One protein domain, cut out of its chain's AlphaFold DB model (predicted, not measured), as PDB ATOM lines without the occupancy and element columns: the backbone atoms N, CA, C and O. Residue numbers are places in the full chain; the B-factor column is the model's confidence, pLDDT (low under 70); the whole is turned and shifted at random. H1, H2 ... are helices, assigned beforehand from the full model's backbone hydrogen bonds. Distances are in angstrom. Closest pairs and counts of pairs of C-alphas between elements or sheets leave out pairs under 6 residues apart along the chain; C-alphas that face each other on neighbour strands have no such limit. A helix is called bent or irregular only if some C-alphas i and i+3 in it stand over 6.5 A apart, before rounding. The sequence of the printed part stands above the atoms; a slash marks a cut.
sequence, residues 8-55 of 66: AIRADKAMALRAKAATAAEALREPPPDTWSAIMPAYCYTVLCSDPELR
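AT A GLANCE: This is residues 8 to 55 of the 66 residues of an uncharacterized protein of Clostridium sp. AF18-27 (UniProt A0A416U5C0). One long straight helix, H1, makes about one arm of a drawn-out chain, and a strand-free tail with one short helical turn, H2, runs on from it to a small looped end at residues 40 to 55. H1 and H2 do not pack on each other, and residues 8 to 39 stand free. The printed part has 48 residues with two named helices, H1 then H2, and no named strand; the class is all helix, with 24 of the 48 residues in named elements. It is extended, with a radius of gyration of the C-alphas of 18.6 A, and the C-alphas span 56 by 20 by 12 A, a rod.

IN THESE COORDINATES: H1 holds residues 8 to 27, 28.9 A from first to last C-alpha, beginning at C-alpha 8 at (-30.704, -14.261, 54.020) and ending at C-alpha 27 at (-41.575, 5.778, 36.276). H2 holds residues 36 to 39, 5.2 A from first to last C-alpha, and ends at C-alpha 39 at (-45.340, 11.600, 20.759). Residues 40 to 55 are a long stretch with no named element.

HOW THE PARTS SIT: H1, the longest helix, is apart from H2, with no C-alpha of the one within 8 A of the other. A short link of 8 residues joins them. Neither helix is bent. In H1 every O i to N i+4 pair is within hydrogen-bond range; H2, with 4 residues, is too short for such a pair, and its 1 pair of O i and N i+3 is within range. The C-alphas of residues 40 to 55 lie 14 to 25 A from the mean of the C-alphas.

THE WHOLE: The two C-alphas farthest apart, those of Ala 8 and Glu 53, are 56.8 A apart. The printed part has no cut, and no link between named elements is long. The mean pLDDT of the printed part is 90.2, and no printed residue is under 70.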
ATOM      1  N   ALA A   8     -31.340 -15.539  54.338       89.62
ATOM      2  CA  ALA A   8     -30.704 -14.261  54.020       89.62
ATOM      3  C   ALA A   8     -30.714 -13.964  52.512       89.62
ATOM      4  O   ALA A   8     -31.183 -12.906  52.109       89.62
ATOM      5  N   ILE A   9     -30.311 -14.930  51.677       89.56
ATOM      6  CA  ILE A   9     -30.313 -14.768  50.211       89.56
ATOM      7  C   ILE A   9     -31.731 -14.502  49.691       89.56
ATOM      8  O   ILE A   9     -31.939 -13.653  48.829       89.56
ATOM      9  N   ARG A  10     -32.735 -15.203  50.233       89.94
ATOM     10  CA  ARG A  10     -34.134 -14.981  49.841       89.94
ATOM     11  C   ARG A  10     -34.650 -13.606  50.259       89.94
ATOM     12  O   ARG A  10     -35.402 -13.000  49.501       89.94
ATOM     13  N   ALA A  11     -34.267 -13.126  51.442       92.75
ATOM     14  CA  ALA A  11     -34.653 -11.804  51.924       92.75
ATOM     15  C   ALA A  11     -34.049 -10.688  51.062       92.75
ATOM     16  O   ALA A  11     -34.777  -9.789  50.649       92.75
ATOM     17  N   ASP A  12     -32.763 -10.801  50.724       94.88
ATOM     18  CA  ASP A  12     -32.054  -9.854  49.860       94.88
ATOM     19  C   ASP A  12     -32.683  -9.775  48.460       94.88
ATOM     20  O   ASP A  12     -33.098  -8.708  48.004       94.88
ATOM     21  N   LYS A  13     -32.926 -10.930  47.825       94.31
ATOM     22  CA  LYS A  13     -33.638 -10.988  46.537       94.31
ATOM     23  C   LYS A  13     -35.026 -10.357  46.605       94.31
ATOM     24  O   LYS A  13     -35.424  -9.637  45.692       94.31
ATOM     25  N   ALA A  14     -35.773 -10.627  47.674       94.25
ATOM     26  CA  ALA A  14     -37.098 -10.052  47.852       94.25
ATOM     27  C   ALA A  14     -37.040  -8.529  48.063       94.25
ATOM     28  O   ALA A  14     -37.947  -7.826  47.627       94.25
ATOM     29  N   MET A  15     -35.996  -8.004  48.710       95.06
ATOM     30  CA  MET A  15     -35.767  -6.562  48.823       95.06
ATOM     31  C   MET A  15     -35.458  -5.951  47.452       95.06
ATOM     32  O   MET A  15     -36.123  -4.996  47.056       95.06
ATOM     33  N   ALA A  16     -34.535  -6.542  46.690       95.50
ATOM     34  CA  ALA A  16     -34.173  -6.067  45.355       95.50
ATOM     35  C   ALA A  16     -35.369  -6.059  44.389       95.50
ATOM     36  O   ALA A  16     -35.550  -5.113  43.625       95.50
ATOM     37  N   LEU A  17     -36.219  -7.089  44.436       95.81
ATOM     38  CA  LEU A  17     -37.443  -7.140  43.632       95.81
ATOM     39  C   LEU A  17     -38.430  -6.033  44.012       95.81
ATOM     40  O   LEU A  17     -38.994  -5.399  43.126       95.81
ATOM     41  N   ARG A  18     -38.614  -5.770  45.311       93.31
ATOM     42  CA  ARG A  18     -39.483  -4.680  45.776       93.31
ATOM     43  C   ARG A  18     -38.955  -3.315  45.356       93.31
ATOM     44  O   ARG A  18     -39.744  -2.499  44.899       93.31
ATOM     45  N   ALA A  19     -37.645  -3.093  45.453       93.50
ATOM     46  CA  ALA A  19     -37.023  -1.853  45.000       93.50
ATOM     47  C   ALA A  19     -37.270  -1.623  43.501       93.50
ATOM     48  O   ALA A  19     -37.756  -0.564  43.122       93.50
ATOM     49  N   LYS A  20     -37.055  -2.645  42.659       93.94
ATOM     50  CA  LYS A  20     -37.337  -2.567  41.213       93.94
ATOM     51  C   LYS A  20     -38.815  -2.315  40.904       93.94
ATOM     52  O   LYS A  20     -39.135  -1.574  39.979       93.94
ATOM     53  N   ALA A  21     -39.717  -2.941  41.659       92.88
ATOM     54  CA  ALA A  21     -41.151  -2.728  41.495       92.88
ATOM     55  C   ALA A  21     -41.557  -1.296  41.873       92.88
ATOM     56  O   ALA A  21     -42.359  -0.689  41.169       92.88
ATOM     57  N   ALA A  22     -40.975  -0.739  42.940       90.50
ATOM     58  CA  ALA A  22     -41.208   0.643  43.346       90.50
ATOM     59  C   ALA A  22     -40.708   1.639  42.288       90.50
ATOM     60  O   ALA A  22     -41.471   2.510  41.884       90.50
ATOM     61  N   THR A  23     -39.490   1.457  41.761       90.00
ATOM     62  CA  THR A  23     -38.945   2.333  40.707       90.00
ATOM     63  C   THR A  23     -39.758   2.260  39.416       90.00
ATOM     64  O   THR A  23     -39.988   3.276  38.774       90.00
ATOM     65  N   ALA A  24     -40.232   1.069  39.036       88.06
ATOM     66  CA  ALA A  24     -41.094   0.918  37.865       88.06
ATOM     67  C   ALA A  24     -42.457   1.601  38.068       88.06
ATOM     68  O   ALA A  24     -42.977   2.223  37.147       88.06
ATOM     69  N   ALA A  25     -43.028   1.512  39.274       89.44
ATOM     70  CA  ALA A  25     -44.277   2.189  39.605       89.44
ATOM     71  C   ALA A  25     -44.132   3.717  39.609       89.44
ATOM     72  O   ALA A  25     -45.075   4.412  39.246       89.44
ATOM     73  N   GLU A  26     -42.971   4.237  40.005       85.81
ATOM     74  CA  GLU A  26     -42.670   5.668  39.972       85.81
ATOM     75  C   GLU A  26     -42.488   6.178  38.537       85.81
ATOM     76  O   GLU A  26     -43.135   7.151  38.164       85.81
ATOM     77  N   ALA A  27     -41.750   5.447  37.694       83.06
ATOM     78  CA  ALA A  27     -41.575   5.778  36.276       83.06
ATOM     79  C   ALA A  27     -42.902   5.839  35.494       83.06
ATOM     80  O   ALA A  27     -43.035   6.605  34.549       83.06
ATOM     81  N   LEU A  28     -43.912   5.059  35.894       84.44
ATOM     82  CA  LEU A  28     -45.251   5.115  35.291       84.44
ATOM     83  C   LEU A  28     -46.058   6.364  35.687       84.44
ATOM     84  O   LEU A  28     -47.069   6.650  35.049       84.44
ATOM     85  N   ARG A  29     -45.674   7.066  36.761       87.31
ATOM     86  CA  ARG A  29     -46.344   8.302  37.209       87.31
ATOM     87  C   ARG A  29     -45.766   9.541  36.544       87.31
ATOM     88  O   ARG A  29     -46.426  10.577  36.549       87.31
ATOM     89  N   GLU A  30     -44.547   9.444  36.030       85.75
ATOM     90  CA  GLU A  30     -43.924  10.530  35.292       85.75
ATOM     91  C   GLU A  30     -44.710  10.801  34.002       85.75
ATOM     92  O   GLU A  30     -45.250   9.871  33.387       85.75
ATOM     93  N   PRO A  31     -44.828  12.073  33.587       86.06
ATOM     94  CA  PRO A  31     -45.408  12.383  32.293       86.06
ATOM     95  C   PRO A  31     -44.586  11.704  31.184       86.06
ATOM     96  O   PRO A  31     -43.371  11.539  31.338       86.06
ATOM     97  N   PRO A  32     -45.218  11.331  30.057       81.25
ATOM     98  CA  PRO A  32     -44.494  10.805  28.912       81.25
ATOM     99  C   PRO A  32     -43.343  11.744  28.525       81.25
ATOM    100  O   PRO A  32     -43.526  12.966  28.549       81.25
ATOM    101  N   PRO A  33     -42.162  11.208  28.180       85.81
ATOM    102  CA  PRO A  33     -41.029  12.040  27.809       85.81
ATOM    103  C   PRO A  33     -41.361  12.848  26.551       85.81
ATOM    104  O   PRO A  33     -41.913  12.303  25.597       85.81
ATOM    105  N   ASP A  34     -40.976  14.126  26.527       90.31
ATOM    106  CA  ASP A  34     -41.150  15.028  25.378       90.31
ATOM    107  C   ASP A  34     -40.128  14.698  24.276       90.31
ATOM    108  O   ASP A  34     -39.160  15.409  24.011       90.31
ATOM    109  N   THR A  35     -40.281  13.508  23.702       88.56
ATOM    110  CA  THR A  35     -39.437  12.975  22.635       88.56
ATOM    111  C   THR A  35     -40.304  12.620  21.443       88.56
ATOM    112  O   THR A  35     -41.416  12.119  21.602       88.56
ATOM    113  N   TRP A  36     -39.772  12.817  20.233       86.56
ATOM    114  CA  TRP A  36     -40.508  12.548  18.994       86.56
ATOM    115  C   TRP A  36     -41.114  11.137  18.966       86.56
ATOM    116  O   TRP A  36     -42.272  10.980  18.610       86.56
ATOM    117  N   SER A  37     -40.377  10.118  19.418       85.50
ATOM    118  CA  SER A  37     -40.841   8.724  19.446       85.50
ATOM    119  C   SER A  37     -41.883   8.411  20.524       85.50
ATOM    120  O   SER A  37     -42.565   7.400  20.414       85.50
ATOM    121  N   ALA A  38     -41.987   9.224  21.577       88.00
ATOM    122  CA  ALA A  38     -43.047   9.088  22.574       88.00
ATOM    123  C   ALA A  38     -44.342   9.793  22.139       88.00
ATOM    124  O   ALA A  38     -45.422   9.413  22.581       88.00
ATOM    125  N   ILE A  39     -44.221  10.804  21.274       89.88
ATOM    126  CA  ILE A  39     -45.340  11.600  20.759       89.88
ATOM    127  C   ILE A  39     -45.912  10.983  19.478       89.88
ATOM    128  O   ILE A  39     -47.125  10.960  19.293       89.88
ATOM    129  N   MET A  40     -45.050  10.488  18.586       91.31
ATOM    130  CA  MET A  40     -45.452   9.983  17.277       91.31
ATOM    131  C   MET A  40     -45.792   8.493  17.305       91.31
ATOM    132  O   MET A  40     -45.118   7.713  17.983       91.31
ATOM    133  N   PRO A  41     -46.794   8.060  16.520       91.69
ATOM    134  CA  PRO A  41     -47.123   6.652  16.400       91.69
ATOM    135  C   PRO A  41     -46.008   5.872  15.699       91.69
ATOM    136  O   PRO A  41     -45.225   6.401  14.902       91.69
ATOM    137  N   ALA A  42     -45.979   4.562  15.949       91.56
ATOM    138  CA  ALA A  42     -45.119   3.658  15.201       91.56
ATOM    139  C   ALA A  42     -45.416   3.760  13.696       91.56
ATOM    140  O   ALA A  42     -46.576   3.822  13.282       91.56
ATOM    141  N   TYR A  43     -44.354   3.740  12.887       91.50
ATOM    142  CA  TYR A  43     -44.435   3.823  11.427       91.50
ATOM    143  C   TYR A  43     -45.094   5.108  10.889       91.50
ATOM    144  O   TYR A  43     -45.621   5.091   9.775       91.50
ATOM    145  N   CYS A  44     -45.048   6.210  11.653       91.75
ATOM    146  CA  CYS A  44     -45.433   7.544  11.186       91.75
ATOM    147  C   CYS A  44     -44.793   7.845   9.818       91.75
ATOM    148  O   CYS A  44     -43.639   7.484   9.574       91.75
ATOM    149  N   TYR A  45     -45.563   8.468   8.925       89.50
ATOM    150  CA  TYR A  45     -45.205   8.757   7.532       89.50
ATOM    151  C   TYR A  45     -45.027   7.537   6.623       89.50
ATOM    152  O   TYR A  45     -44.357   7.599   5.590       89.50
ATOM    153  N   THR A  46     -45.628   6.408   6.993       89.88
ATOM    154  CA  THR A  46     -45.690   5.218   6.143       89.88
ATOM    155  C   THR A  46     -47.109   4.656   6.096       89.88
ATOM    156  O   THR A  46     -47.919   4.893   6.991       89.88
ATOM    157  N   VAL A  47     -47.392   3.816   5.098       90.69
ATOM    158  CA  VAL A  47     -48.695   3.138   4.939       90.69
ATOM    159  C   VAL A  47     -49.078   2.223   6.110       90.69
ATOM    160  O   VAL A  47     -50.251   1.895   6.262       90.69
ATOM    161  N   LEU A  48     -48.107   1.815   6.936       93.44
ATOM    162  CA  LEU A  48     -48.327   0.965   8.110       93.44
ATOM    163  C   LEU A  48     -48.715   1.764   9.364       93.44
ATOM    164  O   LEU A  48     -49.020   1.156  10.390       93.44
ATOM    165  N   CYS A  49     -48.715   3.103   9.302       93.12
ATOM    166  CA  CYS A  49     -49.140   3.929  10.427       93.12
ATOM    167  C   CYS A  49     -50.596   3.617  10.805       93.12
ATOM    168  O   CYS A  49     -51.488   3.527   9.945       93.12
ATOM    169  N   SER A  50     -50.827   3.475  12.111       92.75
ATOM    170  CA  SER A  50     -52.162   3.241  12.671       92.75
ATOM    171  C   SER A  50     -53.078   4.454  12.507       92.75
ATOM    172  O   SER A  50     -54.281   4.277  12.352       92.75
ATOM    173  N   ASP A  51     -52.507   5.660  12.491       91.56
ATOM    174  CA  ASP A  51     -53.217   6.912  12.242       91.56
ATOM    175  C   ASP A  51     -53.143   7.278  10.744       91.56
ATOM    176  O   ASP A  51     -52.039   7.510  10.238       91.56
ATOM    177  N   PRO A  52     -54.279   7.304  10.013       90.25
ATOM    178  CA  PRO A  52     -54.315   7.649   8.595       90.25
ATOM    179  C   PRO A  52     -53.829   9.064   8.271       90.25
ATOM    180  O   PRO A  52     -53.211   9.240   7.225       90.25
ATOM    181  N   GLU A  53     -54.077  10.049   9.139       88.81
ATOM    182  CA  GLU A  53     -53.701  11.452   8.891       88.81
ATOM    183  C   GLU A  53     -52.185  11.649   8.977       88.81
ATOM    184  O   GLU A  53     -51.620  12.524   8.329       88.81
ATOM    185  N   LEU A  54     -51.513  10.769   9.721       89.06
ATOM    186  CA  LEU A  54     -50.063  10.758   9.897       89.06
ATOM    187  C   LEU A  54     -49.345   9.799   8.935       89.06
ATOM    188  O   LEU A  54     -48.150   9.548   9.097       89.06
ATOM    189  N   ARG A  55     -50.035   9.221   7.942       91.12
ATOM    190  CA  ARG A  55     -49.392   8.378   6.912       91.12
ATOM    191  C   ARG A  55     -48.590   9.185   5.907       91.12
ATOM    192  O   ARG A  55     -47.649   8.649   5.328       91.12
TER     193      ARG A  55